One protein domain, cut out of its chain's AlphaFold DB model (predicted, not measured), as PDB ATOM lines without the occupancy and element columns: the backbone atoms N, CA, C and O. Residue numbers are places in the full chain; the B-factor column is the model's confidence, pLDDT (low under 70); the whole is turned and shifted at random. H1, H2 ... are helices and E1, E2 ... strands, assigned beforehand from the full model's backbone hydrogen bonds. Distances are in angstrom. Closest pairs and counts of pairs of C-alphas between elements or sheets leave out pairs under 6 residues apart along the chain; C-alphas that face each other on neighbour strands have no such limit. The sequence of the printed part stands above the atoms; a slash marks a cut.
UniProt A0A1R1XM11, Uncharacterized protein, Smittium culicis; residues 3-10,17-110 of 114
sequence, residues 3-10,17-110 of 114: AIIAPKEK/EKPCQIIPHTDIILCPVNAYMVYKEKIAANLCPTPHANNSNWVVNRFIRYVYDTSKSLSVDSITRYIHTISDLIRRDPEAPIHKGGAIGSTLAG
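This is residues 3 to 10 and 17 to 110 of the 114 residues of an uncharacterized protein of Smittium culicis (UniProt A0A1R1XM11). Picture a loose, open frame: a two-stranded ribbon, E1 with E2, and helix H1 make one side, helix H2 lies across the hollow from them, and a small hairpin, E3 with E4, makes one end. The unnamed link of residues 62 to 75 leads from the hairpin to H2, and beyond H2 a thin tail folds back; residues 89 to 97, of which 89 belongs to H2, stand free, and so do residues 102 to 110, of which 104 to 110 belong to the small helix H3 at the tip. The printed part has 102 residues, with three named helices and four named strands in the order E1 E2 H1 E3 E4 H2 H3, a mixed class of helices and strands; each two-stranded sheet is antiparallel. It is loose, with a radius of gyration of the C-alphas of 15.9 A, and spans 48 by 35 by 28 A.

Find C-alpha 3 at (137.738, 181.566, 264.680); from there E1, residues 3 to 10, runs 20.7 A. After the cut look for E2, residues 17 to 22, which is 15.9 A long. Next comes H1, residues 32 to 42, 15.2 A long. E3, residues 49 to 52, and E4, residues 55 to 61, follow. Find C-alpha 76 at (131.730, 160.315, 266.893), where H2, residues 76 to 89, sets out on its 20.3 A. H3, residues 104 to 110, ends with C-alpha 110 at (148.075, 167.187, 282.694).

Start at E1 and E2, antiparallel neighbours with 146 degrees between their directions. Look at N 4 and O 20, 2.9 A apart, and N 20 and O 4, 2.8 A apart, both within hydrogen-bond range. The closest C-alphas of E2 and H1 are those of Ile 22 and Val 33, 6.4 A apart. E1 and E4 are only just apart, their closest C-alphas 8.5 A from each other. E3 and E4 form an antiparallel hairpin at 142 degrees, with N 52 and O 58 within hydrogen-bond range at 2.8 A. H1, H2 and H3 are apart from one another. In H1 and H2 every O i to N i+4 pair is within hydrogen-bond range; in H3 2 of 3 are.

The two C-alphas farthest apart are those of Asn 57 and Pro 94, 48.0 A. Residues 11 to 16 are not printed, and C-alphas 10 and 17 are 9.3 A apart across this cut. The links E4 to H2 and H2 to H3 are long, 14 residues each. The mean pLDDT of the printed part is 81.7; look for values under 70 at residues 7 to 10, 94 and 96 to 110.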
ATOM      1  N   ALA A   3     138.340 181.650 263.354       84.38
ATOM      2  CA  ALA A   3     137.738 181.566 264.680       84.38
ATOM      3  C   ALA A   3     136.535 180.619 264.640       84.38
ATOM      4  O   ALA A   3     135.649 180.767 263.797       84.38
ATOM      5  N   ILE A   4     136.512 179.649 265.551       82.50
ATOM      6  CA  ILE A   4     135.379 178.749 265.764       82.50
ATOM      7  C   ILE A   4     134.835 179.026 267.155       82.50
ATOM      8  O   ILE A   4     135.575 178.977 268.134       82.50
ATOM      9  N   ILE A   5     133.540 179.294 267.250       79.12
ATOM     10  CA  ILE A   5     132.858 179.416 268.534       79.12
ATOM     11  C   ILE A   5     132.271 178.047 268.852       79.12
ATOM     12  O   ILE A   5     131.384 177.565 268.149       79.12
ATOM     13  N   ALA A   6     132.813 177.396 269.879       75.19
ATOM     14  CA  ALA A   6     132.288 176.132 270.359       75.19
ATOM     15  C   ALA A   6     131.460 176.379 271.630       75.19
ATOM     16  O   ALA A   6     131.963 177.022 272.562       75.19
ATOM     17  N   PRO A   7     130.223 175.857 271.716       69.25
ATOM     18  CA  PRO A   7     129.500 175.847 272.977       69.25
ATOM     19  C   PRO A   7     130.272 174.968 273.966       69.25
ATOM     20  O   PRO A   7     130.515 173.785 273.716       69.25
ATOM     21  N   LYS A   8     130.710 175.560 275.078       69.44
ATOM     22  CA  LYS A   8     131.354 174.852 276.182       69.44
ATOM     23  C   LYS A   8     130.309 174.526 277.248       69.44
ATOM     24  O   LYS A   8     129.292 175.206 277.414       69.44
ATOM     25  N   GLU A   9     130.577 173.437 277.956       63.62
ATOM     26  CA  GLU A   9     129.769 172.962 279.071       63.62
ATOM     27  C   GLU A   9     129.600 174.038 280.155       63.62
ATOM     28  O   GLU A   9     130.445 174.923 280.321       63.62
ATOM     29  N   LYS A  10     128.462 173.987 280.851       65.69
ATOM     30  CA  LYS A  10     128.014 175.042 281.760       65.69
ATOM     31  C   LYS A  10     128.928 175.167 282.982       65.69
ATOM     32  O   LYS A  10     129.273 174.162 283.596       65.69
ATOM     33  N   GLU A  17     130.353 180.257 275.874       74.75
ATOM     34  CA  GLU A  17     130.956 180.153 274.551       74.75
ATOM     35  C   GLU A  17     132.472 180.228 274.701       74.75
ATOM     36  O   GLU A  17     132.999 181.140 275.343       74.75
ATOM     37  N   LYS A  18     133.191 179.259 274.128       76.44
ATOM     38  CA  LYS A  18     134.650 179.315 274.083       76.44
ATOM     39  C   LYS A  18     135.092 179.538 272.639       76.44
ATOM     40  O   LYS A  18     134.970 178.614 271.829       76.44
ATOM     41  N   PRO A  19     135.607 180.731 272.297       78.38
ATOM     42  CA  PRO A  19     136.246 180.925 271.011       78.38
ATOM     43  C   PRO A  19     137.539 180.101 270.963       78.38
ATOM     44  O   PRO A  19     138.367 180.139 271.875       78.38
ATOM     45  N   CYS A  20     137.699 179.354 269.881       81.88
ATOM     46  CA  CYS A  20     138.892 178.600 269.537       81.88
ATOM     47  C   CYS A  20     139.493 179.219 268.275       81.88
ATOM     48  O   CYS A  20     138.800 179.403 267.273       81.88
ATOM     49  N   GLN A  21     140.783 179.542 268.320       87.50
ATOM     50  CA  GLN A  21     141.495 180.100 267.178       87.50
ATOM     51  C   GLN A  21     142.291 179.001 266.477       87.50
ATOM     52  O   GLN A  21     143.054 178.277 267.111       87.50
ATOM     53  N   ILE A  22     142.119 178.900 265.161       86.75
ATOM     54  CA  ILE A  22     142.946 178.072 264.289       86.75
ATOM     55  C   ILE A  22     143.940 178.996 263.588       86.75
ATOM     56  O   ILE A  22     143.569 179.882 262.803       86.75
ATOM     57  N   ILE A  23     145.212 178.786 263.905       91.12
ATOM     58  CA  ILE A  23     146.341 179.558 263.390       91.12
ATOM     59  C   ILE A  23     146.852 178.873 262.111       91.12
ATOM     60  O   ILE A  23     146.892 177.642 262.058       91.12
ATOM     61  N   PRO A  24     147.179 179.629 261.047       94.38
ATOM     62  CA  PRO A  24     147.752 179.043 259.841       94.38
ATOM     63  C   PRO A  24     149.145 178.467 260.119       94.38
ATOM     64  O   PRO A  24     149.908 179.027 260.901       94.38
ATOM     65  N   HIS A  25     149.475 177.375 259.438       94.56
ATOM     66  CA  HIS A  25     150.835 176.851 259.376       94.56
ATOM     67  C   HIS A  25     151.521 177.370 258.105       94.56
ATOM     68  O   HIS A  25     150.840 177.669 257.120       94.56
ATOM     69  N   THR A  26     152.848 177.491 258.128       95.06
ATOM     70  CA  THR A  26     153.647 177.950 256.978       95.06
ATOM     71  C   THR A  26     153.644 176.935 255.840       95.06
ATOM     72  O   THR A  26     153.434 177.303 254.688       95.06
ATOM     73  N   ASP A  27     153.819 175.651 256.160       95.94
ATOM     74  CA  ASP A  27     153.607 174.553 255.213       95.94
ATOM     75  C   ASP A  27     152.111 174.403 254.900       95.94
ATOM     76  O   ASP A  27     151.302 174.146 255.796       95.94
ATOM     77  N   ILE A  28     151.763 174.546 253.619       93.75
ATOM     78  CA  ILE A  28     150.396 174.484 253.100       93.75
ATOM     79  C   ILE A  28     149.740 173.112 253.288       93.75
ATOM     80  O   ILE A  28     148.527 173.052 253.503       93.75
ATOM     81  N   ILE A  29     150.529 172.030 253.250       92.31
ATOM     82  CA  ILE A  29     150.051 170.651 253.436       92.31
ATOM     83  C   ILE A  29     149.622 170.449 254.890       92.31
ATOM     84  O   ILE A  29     148.629 169.779 255.164       92.31
ATOM     85  N   LEU A  30     150.333 171.086 255.822       92.00
ATOM     86  CA  LEU A  30     150.055 171.026 257.256       92.00
ATOM     87  C   LEU A  30     149.154 172.171 257.742       92.00
ATOM     88  O   LEU A  30     148.850 172.241 258.930       92.00
ATOM     89  N   CYS A  31     148.727 173.084 256.864       94.50
ATOM     90  CA  CYS A  31     148.010 174.294 257.257       94.50
ATOM     91  C   CYS A  31     146.520 174.031 257.521       94.50
ATOM     92  O   CYS A  31     145.739 173.888 256.574       94.50
ATOM     93  N   PRO A  32     146.064 174.069 258.792       92.38
ATOM     94  CA  PRO A  32     144.673 173.773 259.123       92.38
ATOM     95  C   PRO A  32     143.716 174.867 258.634       92.38
ATOM     96  O   PRO A  32     142.566 174.581 258.314       92.38
ATOM     97  N   VAL A  33     144.187 176.117 258.529       94.31
ATOM     98  CA  VAL A  33     143.403 177.219 257.950       94.31
ATOM     99  C   VAL A  33     143.125 176.949 256.476       94.31
ATOM    100  O   VAL A  33     141.970 177.019 256.066       94.31
ATOM    101  N   ASN A  34     144.150 176.602 255.694       95.62
ATOM    102  CA  ASN A  34     143.972 176.316 254.273       95.62
ATOM    103  C   ASN A  34     143.089 175.080 254.055       95.62
ATOM    104  O   ASN A  34     142.134 175.136 253.280       95.62
ATOM    105  N   ALA A  35     143.346 174.001 254.804       94.81
ATOM    106  CA  ALA A  35     142.525 172.793 254.768       94.81
ATOM    107  C   ALA A  35     141.048 173.100 255.065       94.81
ATOM    108  O   ALA A  35     140.159 172.652 254.338       94.81
ATOM    109  N   TYR A  36     140.776 173.919 256.086       92.88
ATOM    110  CA  TYR A  36     139.415 174.323 256.414       92.88
ATOM    111  C   TYR A  36     138.769 175.195 255.334       92.88
ATOM    112  O   TYR A  36     137.591 175.003 255.049       92.88
ATOM    113  N   MET A  37     139.496 176.130 254.719       93.44
ATOM    114  CA  MET A  37     138.939 176.978 253.656       93.44
ATOM    115  C   MET A  37     138.480 176.143 252.457       93.44
ATOM    116  O   MET A  37     137.333 176.277 252.028       93.44
ATOM    117  N   VAL A  38     139.322 175.210 251.999       94.31
ATOM    118  CA  VAL A  38     138.978 174.277 250.912       94.31
ATOM    119  C   VAL A  38     137.809 173.372 251.312       94.31
ATOM    120  O   VAL A  38     136.889 173.150 250.523       94.31
ATOM    121  N   TYR A  39     137.808 172.865 252.549       93.62
ATOM    122  CA  TYR A  39     136.697 172.069 253.074       93.62
ATOM    123  C   TYR A  39     135.389 172.868 253.127       93.62
ATOM    124  O   TYR A  39     134.332 172.354 252.758       93.62
ATOM    125  N   LYS A  40     135.437 174.130 253.563       91.31
ATOM    126  CA  LYS A  40     134.263 174.995 253.670       91.31
ATOM    127  C   LYS A  40     133.649 175.262 252.303       91.31
ATOM    128  O   LYS A  40     132.437 175.170 252.176       91.31
ATOM    129  N   GLU A  41     134.471 175.543 251.301       93.19
ATOM    130  CA  GLU A  41     134.011 175.773 249.931       93.19
ATOM    131  C   GLU A  41     133.351 174.526 249.328       93.19
ATOM    132  O   GLU A  41     132.286 174.619 248.723       93.19
ATOM    133  N   LYS A  42     133.945 173.345 249.538       92.69
ATOM    134  CA  LYS A  42     133.485 172.102 248.897       92.69
ATOM    135  C   LYS A  42     132.360 171.387 249.640       92.69
ATOM    136  O   LYS A  42     131.489 170.803 249.008       92.69
ATOM    137  N   ILE A  43     132.405 171.376 250.971       92.38
ATOM    138  CA  ILE A  43     131.567 170.507 251.813       92.38
ATOM    139  C   ILE A  43     130.648 171.316 252.728       92.38
ATOM    140  O   ILE A  43     129.479 170.972 252.897       92.38
ATOM    141  N   ALA A  44     131.149 172.397 253.329       91.00
ATOM    142  CA  ALA A  44     130.391 173.189 254.301       91.00
ATOM    143  C   ALA A  44     129.882 174.531 253.744       91.00
ATOM    144  O   ALA A  44     129.709 175.481 254.509       91.00
ATOM    145  N   ALA A  45     129.618 174.597 252.432       89.88
ATOM    146  CA  ALA A  45     129.076 175.789 251.781       89.88
ATOM    147  C   ALA A  45     127.695 176.148 252.350       89.88
ATOM    148  O   ALA A  45     127.407 177.308 252.634       89.88
ATOM    149  N   ASN A  46     126.877 175.123 252.602       90.12
ATOM    150  CA  ASN A  46     125.562 175.254 253.224       90.12
ATOM    151  C   ASN A  46     125.630 175.034 254.739       90.12
ATOM    152  O   ASN A  46     126.506 174.330 255.250       90.12
ATOM    153  N   LEU A  47     124.668 175.579 255.482       89.06
ATOM    154  CA  LEU A  47     124.511 175.278 256.907       89.06
ATOM    155  C   LEU A  47     123.975 173.849 257.111       89.06
ATOM    156  O   LEU A  47     123.178 173.352 256.324       89.06
ATOM    157  N   CYS A  48     124.407 173.201 258.191       90.44
ATOM    158  CA  CYS A  48     123.920 171.911 258.685       90.44
ATOM    159  C   CYS A  48     123.472 172.096 260.146       90.44
ATOM    160  O   CYS A  48     124.187 171.694 261.076       90.44
ATOM    161  N   PRO A  49     122.341 172.791 260.363       90.25
ATOM    162  CA  PRO A  49     121.821 173.050 261.695       90.25
ATOM    163  C   PRO A  49     121.297 171.759 262.324       90.25
ATOM    164  O   PRO A  49     120.576 170.989 261.698       90.25
ATOM    165  N   THR A  50     121.634 171.536 263.588       86.88
ATOM    166  CA  THR A  50     121.067 170.451 264.397       86.88
ATOM    167  C   THR A  50     120.822 170.951 265.817       86.88
ATOM    168  O   THR A  50     121.608 171.776 266.295       86.88
ATOM    169  N   PRO A  51     119.790 170.457 266.517       86.50
ATOM    170  CA  PRO A  51     119.626 170.738 267.935       86.50
ATOM    171  C   PRO A  51     120.850 170.279 268.738       86.50
ATOM    172  O   PRO A  51     121.476 169.252 268.442       86.50
ATOM    173  N   HIS A  52     121.206 171.043 269.765       81.56
ATOM    174  CA  HIS A  52     122.246 170.650 270.701       81.56
ATOM    175  C   HIS A  52     121.748 169.486 271.570       81.56
ATOM    176  O   HIS A  52     120.643 169.534 272.106       81.56
ATOM    177  N   ALA A  53     122.587 168.461 271.764       78.88
ATOM    178  CA  ALA A  53     122.200 167.215 272.438       78.88
ATOM    179  C   ALA A  53     121.617 167.440 273.848       78.88
ATOM    180  O   ALA A  53     120.657 166.783 274.231       78.88
ATOM    181  N   ASN A  54     122.155 168.416 274.584       77.88
ATOM    182  CA  ASN A  54     121.736 168.722 275.959       77.88
ATOM    183  C   ASN A  54     120.783 169.929 276.064       77.88
ATOM    184  O   ASN A  54     120.401 170.307 277.169       77.88
ATOM    185  N   ASN A  55     120.478 170.609 274.952       77.94
ATOM    186  CA  ASN A  55     119.619 171.795 274.953       77.94
ATOM    187  C   ASN A  55     118.973 171.985 273.575       77.94
ATOM    188  O   ASN A  55     119.569 172.580 272.679       77.94
ATOM    189  N   SER A  56     117.744 171.506 273.409       79.88
ATOM    190  CA  SER A  56     117.019 171.574 272.135       79.88
ATOM    191  C   SER A  56     116.709 173.000 271.668       79.88
ATOM    192  O   SER A  56     116.492 173.200 270.477       79.88
ATOM    193  N   ASN A  57     116.753 173.996 272.562       84.00
ATOM    194  CA  ASN A  57     116.576 175.405 272.197       84.00
ATOM    195  C   ASN A  57     117.784 175.974 271.445       84.00
ATOM    196  O   ASN A  57     117.728 177.089 270.933       84.00
ATOM    197  N   TRP A  58     118.908 175.255 271.434       81.88
ATOM    198  CA  TRP A  58     120.141 175.698 270.800       81.88
ATOM    199  C   TRP A  58     120.364 174.940 269.505       81.88
ATOM    200  O   TRP A  58     120.376 173.710 269.481       81.88
ATOM    201  N   VAL A  59     120.601 175.688 268.433       85.88
ATOM    202  CA  VAL A  59     120.941 175.137 267.126       85.88
ATOM    203  C   VAL A  59     122.438 175.289 266.910       85.88
ATOM    204  O   VAL A  59     122.974 176.394 266.955       85.88
ATOM    205  N   VAL A  60     123.117 174.173 266.657       85.62
ATOM    206  CA  VAL A  60     124.542 174.148 266.319       85.62
ATOM    207  C   VAL A  60     124.729 173.737 264.868       85.62
ATOM    208  O   VAL A  60     124.103 172.790 264.387       85.62
ATOM    209  N   ASN A  61     125.621 174.436 264.169       88.50
ATOM    210  CA  ASN A  61     126.045 174.041 262.834       88.50
ATOM    211  C   ASN A  61     127.123 172.956 262.945       88.50
ATOM    212  O   ASN A  61     128.178 173.181 263.542       88.50
ATOM    213  N   ARG A  62     126.873 171.772 262.383       87.88
ATOM    214  CA  ARG A  62     127.828 170.662 262.484       87.88
ATOM    215  C   ARG A  62     129.013 170.879 261.549       87.88
ATOM    216  O   ARG A  62     128.855 171.067 260.342       87.88
ATOM    217  N   PHE A  63     130.202 170.847 262.146       86.62
ATOM    218  CA  PHE A  63     131.463 171.173 261.487       86.62
ATOM    219  C   PHE A  63     131.920 170.077 260.516       86.62
ATOM    220  O   PHE A  63     132.222 170.374 259.366       86.62
ATOM    221  N   ILE A  64     131.917 168.814 260.954       89.88
ATOM    222  CA  ILE A  64     132.393 167.656 260.183       89.88
ATOM    223  C   ILE A  64     131.203 166.884 259.596       89.88
ATOM    224  O   ILE A  64     130.276 166.518 260.327       89.88
ATOM    225  N   ARG A  65     131.219 166.647 258.279       93.00
ATOM    226  CA  ARG A  65     130.079 166.122 257.506       93.00
ATOM    227  C   ARG A  65     130.490 165.024 256.534       93.00
ATOM    228  O   ARG A  65     131.671 164.887 256.217       93.00
ATOM    229  N   TYR A  66     129.516 164.252 256.061       90.81
ATOM    230  CA  TYR A  66     129.757 163.276 255.000       90.81
ATOM    231  C   TYR A  66     130.056 163.978 253.672       90.81
ATOM    232  O   TYR A  66     129.423 164.970 253.322       90.81
ATOM    233  N   VAL A  67     131.001 163.426 252.909       89.31
ATOM    234  CA  VAL A  67     131.401 163.975 251.602       89.31
ATOM    235  C   VAL A  67     130.289 163.814 250.565       89.31
ATOM    236  O   VAL A  67     130.034 164.728 249.792       89.31
ATOM    237  N   TYR A  68     129.599 162.671 250.578       89.38
ATOM    238  CA  TYR A  68     128.517 162.367 249.635       89.38
ATOM    239  C   TYR A  68     127.152 162.917 250.063       89.38
ATOM    240  O   TYR A  68     126.233 162.976 249.256       89.38
ATOM    241  N   ASP A  69     127.015 163.313 251.329       90.81
ATOM    242  CA  ASP A  69     125.793 163.901 251.870       90.81
ATOM    243  C   ASP A  69     126.164 165.014 252.851       90.81
ATOM    244  O   ASP A  69     126.271 164.824 254.066       90.81
ATOM    245  N   THR A  70     126.372 166.207 252.300       90.25
ATOM    246  CA  THR A  70     126.838 167.380 253.046       90.25
ATOM    247  C   THR A  70     125.782 167.957 253.994       90.25
ATOM    248  O   THR A  70     126.071 168.919 254.716       90.25
ATOM    249  N   SER A  71     124.563 167.402 253.991       89.38
ATOM    250  CA  SER A  71     123.494 167.725 254.943       89.38
ATOM    251  C   SER A  71     123.589 166.908 256.234       89.38
ATOM    252  O   SER A  71     122.974 167.266 257.238       89.38
ATOM    253  N   LYS A  72     124.381 165.825 256.232       90.56
ATOM    254  CA  LYS A  72     124.545 164.933 257.380       90.56
ATOM    255  C   LYS A  72     125.892 165.129 258.054       90.56
ATOM    256  O   LYS A  72     126.957 165.050 257.438       90.56
ATOM    257  N   SER A  73     125.849 165.314 259.367       90.94
ATOM    258  CA  SER A  73     127.043 165.317 260.205       90.94
ATOM    259  C   SER A  73     127.601 163.913 260.412       90.94
ATOM    260  O   SER A  73     126.838 162.953 260.536       90.94
ATOM    261  N   LEU A  74     128.921 163.804 260.542       91.44
ATOM    262  CA  LEU A  74     129.559 162.553 260.946       91.44
ATOM    263  C   LEU A  74     129.304 162.253 262.431       91.44
ATOM    264  O   LEU A  74     129.281 163.159 263.266       91.44
ATOM    265  N   SER A  75     129.129 160.968 262.758       89.00
ATOM    266  CA  SER A  75     129.055 160.507 264.149       89.00
ATOM    267  C   SER A  75     130.441 160.462 264.791       89.00
ATOM    268  O   SER A  75     131.453 160.350 264.094       89.00
ATOM    269  N   VAL A  76     130.484 160.493 266.127       86.19
ATOM    270  CA  VAL A  76     131.730 160.315 266.893       86.19
ATOM    271  C   VAL A  76     132.405 158.996 266.511       86.19
ATOM    272  O   VAL A  76     133.593 158.998 266.214       86.19
ATOM    273  N   ASP A  77     131.645 157.905 266.396       89.31
ATOM    274  CA  ASP A  77     132.186 156.592 266.016       89.31
ATOM    275  C   ASP A  77     132.810 156.594 264.619       89.31
ATOM    276  O   ASP A  77     133.868 156.002 264.398       89.31
ATOM    277  N   SER A  78     132.189 157.298 263.668       91.38
ATOM    278  CA  SER A  78     132.719 157.406 262.305       91.38
ATOM    279  C   SER A  78     134.026 158.192 262.281       91.38
ATOM    280  O   SER A  78     134.971 157.778 261.613       91.38
ATOM    281  N   ILE A  79     134.099 159.289 263.042       90.25
ATOM    282  CA  ILE A  79     135.318 160.094 263.185       90.25
ATOM    283  C   ILE A  79     136.428 159.259 263.831       90.25
ATOM    284  O   ILE A  79     137.526 159.193 263.284       90.25
ATOM    285  N   THR A  80     136.137 158.569 264.940       89.69
ATOM    286  CA  THR A  80     137.091 157.684 265.628       89.69
ATOM    287  C   THR A  80     137.627 156.610 264.687       89.69
ATOM    288  O   THR A  80     138.839 156.411 264.599       89.69
ATOM    289  N   ARG A  81     136.740 155.964 263.920       92.94
ATOM    290  CA  ARG A  81     137.129 154.962 262.923       92.94
ATOM    291  C   ARG A  81     138.070 155.547 261.872       92.94
ATOM    292  O   ARG A  81     139.095 154.938 261.594       92.94
ATOM    293  N   TYR A  82     137.763 156.723 261.321       91.50
ATOM    294  CA  TYR A  82     138.634 157.362 260.329       91.50
ATOM    295  C   TYR A  82     139.992 157.765 260.902       91.50
ATOM    296  O   TYR A  82     141.000 157.582 260.224       91.50
ATOM    297  N   ILE A  83     140.042 158.251 262.146       88.94
ATOM    298  CA  ILE A  83     141.310 158.557 262.822       88.94
ATOM    299  C   ILE A  83     142.168 157.297 262.935       88.94
ATOM    300  O   ILE A  83     143.346 157.348 262.583       88.94
ATOM    301  N   HIS A  84     141.596 156.171 263.375       87.38
ATOM    302  CA  HIS A  84     142.326 154.902 263.448       87.38
ATOM    303  C   HIS A  84     142.822 154.456 262.069       87.38
ATOM    304  O   HIS A  84     144.022 154.269 261.896       87.38
ATOM    305  N   THR A  85     141.941 154.404 261.063       91.75
ATOM    306  CA  THR A  85     142.315 153.997 259.700       91.75
ATOM    307  C   THR A  85     143.435 154.861 259.116       91.75
ATOM    308  O   THR A  85     144.370 154.326 258.534       91.75
ATOM    309  N   ILE A  86     143.378 156.187 259.276       89.75
ATOM    310  CA  ILE A  86     144.434 157.082 258.777       89.75
ATOM    311  C   ILE A  86     145.728 156.884 259.571       89.75
ATOM    312  O   ILE A  86     146.804 156.847 258.983       89.75
ATOM    313  N   SER A  87     145.633 156.729 260.892       85.31
ATOM    314  CA  SER A  87     146.805 156.518 261.746       85.31
ATOM    315  C   SER A  87     147.553 155.244 261.366       85.31
ATOM    316  O   SER A  87     148.782 155.238 261.370       85.31
ATOM    317  N   ASP A  88     146.838 154.174 261.021       85.94
ATOM    318  CA  ASP A  88     147.431 152.897 260.603       85.94
ATOM    319  C   ASP A  88     148.181 153.002 259.264       85.94
ATOM    320  O   ASP A  88     149.143 152.273 259.037       85.94
ATOM    321  N   LEU A  89     147.791 153.945 258.398       89.50
ATOM    322  CA  LEU A  89     148.486 154.224 257.134       89.50
ATOM    323  C   LEU A  89     149.758 155.063 257.319       89.50
ATOM    324  O   LEU A  89     150.646 155.040 256.463       89.50
ATOM    325  N   ILE A  90     149.861 155.817 258.414       85.81
ATOM    326  CA  ILE A  90     151.052 156.606 258.720       85.81
ATOM    327  C   ILE A  90     152.123 155.653 259.248       85.81
ATOM    328  O   ILE A  90     151.989 155.085 260.334       85.81
ATOM    329  N   ARG A  91     153.209 155.505 258.477       77.06
ATOM    330  CA  ARG A  91     154.408 154.780 258.912       77.06
ATOM    331  C   ARG A  91     154.902 155.371 260.225       77.06
ATOM    332  O   ARG A  91     155.213 156.558 260.300       77.06
ATOM    333  N   ARG A  92     154.967 154.526 261.246       70.44
ATOM    334  CA  ARG A  92     155.460 154.869 262.573       70.44
ATOM    335  C   ARG A  92     156.613 153.950 262.925       70.44
ATOM    336  O   ARG A  92     156.659 152.807 262.475       70.44
ATOM    337  N   ASP A  93     157.524 154.482 263.723       72.69
ATOM    338  CA  ASP A  93     158.443 153.650 264.483       72.69
ATOM    339  C   ASP A  93     157.602 152.697 265.361       72.69
ATOM    340  O   ASP A  93     156.640 153.171 265.976       72.69
ATOM    341  N   PRO A  94     157.885 151.381 265.393       67.81
ATOM    342  CA  PRO A  94     157.170 150.434 266.246       67.81
ATOM    343  C   PRO A  94     157.094 150.849 267.725       67.81
ATOM    344  O   PRO A  94     156.146 150.457 268.407       67.81
ATOM    345  N   GLU A  95     158.045 151.649 268.217       73.62
ATOM    346  CA  GLU A  95     158.051 152.162 269.595       73.62
ATOM    347  C   GLU A  95     157.305 153.499 269.763       73.62
ATOM    348  O   GLU A  95     157.030 153.921 270.891       73.62
ATOM    349  N   ALA A  96     156.934 154.180 268.672       65.50
ATOM    350  CA  ALA A  96     156.283 155.482 268.758       65.50
ATOM    351  C   ALA A  96     154.822 155.363 269.242       65.50
ATOM    352  O   ALA A  96     154.012 154.642 268.642       65.50
ATOM    353  N   PRO A  97     154.417 156.121 270.280       65.44
ATOM    354  CA  PRO A  97     153.061 156.062 270.798       65.44
ATOM    355  C   PRO A  97     152.020 156.479 269.751       65.44
ATOM    356  O   PRO A  97     152.164 157.457 269.007       65.44
ATOM    357  N   ILE A  98     150.911 155.735 269.720       63.31
ATOM    358  CA  ILE A  98     149.743 156.076 268.907       63.31
ATOM    359  C   ILE A  98     149.234 157.447 269.340       63.31
ATOM    360  O   ILE A  98     148.988 157.680 270.525       63.31
ATOM    361  N   HIS A  99     149.047 158.342 268.370       59.62
ATOM    362  CA  HIS A  99     148.455 159.649 268.610       59.62
ATOM    363  C   HIS A  99     146.987 159.442 268.990       59.62
ATOM    364  O   HIS A  99     146.109 159.323 268.139       59.62
ATOM    365  N   LYS A 100     146.715 159.326 270.291       56.44
ATOM    366  CA  LYS A 100     145.348 159.288 270.803       56.44
ATOM    367  C   LYS A 100     144.758 160.685 270.677       56.44
ATOM    368  O   LYS A 100     145.386 161.665 271.077       56.44
ATOM    369  N   GLY A 101     143.539 160.773 270.153       51.28
ATOM    370  CA  GLY A 101     142.752 161.999 270.209       51.28
ATOM    371  C   GLY A 101     142.517 162.385 271.669       51.28
ATOM    372  O   GLY A 101     141.642 161.828 272.326       51.28
ATOM    373  N   GLY A 102     143.335 163.293 272.196       54.09
ATOM    374  CA  GLY A 102     143.157 163.852 273.529       54.09
ATOM    375  C   GLY A 102     142.022 164.869 273.521       54.09
ATOM    376  O   GLY A 102     141.935 165.717 272.631       54.09
ATOM    377  N   ALA A 103     141.150 164.821 274.526       48.25
ATOM    378  CA  ALA A 103     140.231 165.921 274.761       48.25
ATOM    379  C   ALA A 103     141.049 167.165 275.149       48.25
ATOM    380  O   ALA A 103     141.953 167.083 275.971       48.25
ATOM    381  N   ILE A 104     140.702 168.352 274.644       47.47
ATOM    382  CA  ILE A 104     141.386 169.612 275.019       47.47
ATOM    383  C   ILE A 104     141.433 169.805 276.555       47.47
ATOM    384  O   ILE A 104     142.336 170.449 277.081       47.47
ATOM    385  N   GLY A 105     140.481 169.219 277.292       46.28
ATOM    386  CA  GLY A 105     140.480 169.207 278.756       46.28
ATOM    387  C   GLY A 105     141.573 168.342 279.397       46.28
ATOM    388  O   GLY A 105     142.124 168.754 280.413       46.28
ATOM    389  N   SER A 106     141.933 167.193 278.809       47.62
ATOM    390  CA  SER A 106     142.945 166.293 279.383       47.62
ATOM    391  C   SER A 106     144.358 166.861 279.261       47.62
ATOM    392  O   SER A 106     145.157 166.709 280.177       47.62
ATOM    393  N   THR A 107     144.651 167.587 278.177       47.59
ATOM    394  CA  THR A 107     145.941 168.279 278.013       47.59
ATOM    395  C   THR A 107     146.098 169.432 279.009       47.59
ATOM    396  O   THR A 107     147.187 169.656 279.527       47.59
ATOM    397  N   LEU A 108     145.009 170.148 279.322       48.38
ATOM    398  CA  LEU A 108     145.052 171.248 280.289       48.38
ATOM    399  C   LEU A 108     145.234 170.745 281.733       48.38
ATOM    400  O   LEU A 108     145.951 171.381 282.495       48.38
ATOM    401  N   ALA A 109     144.610 169.616 282.091       51.16
ATOM    402  CA  ALA A 109     144.749 168.994 283.412       51.16
ATOM    403  C   ALA A 109     146.152 168.403 283.633       51.16
ATOM    404  O   ALA A 109     146.762 168.662 284.665       51.16
ATOM    405  N   GLY A 110     146.710 167.720 282.625       50.09
ATOM    406  CA  GLY A 110     148.075 167.187 282.694       50.09
ATOM    407  C   GLY A 110     149.140 168.277 282.861       50.09
ATOM    408  O   GLY A 110     150.066 168.117 283.648       50.09
TER     409      GLY A 110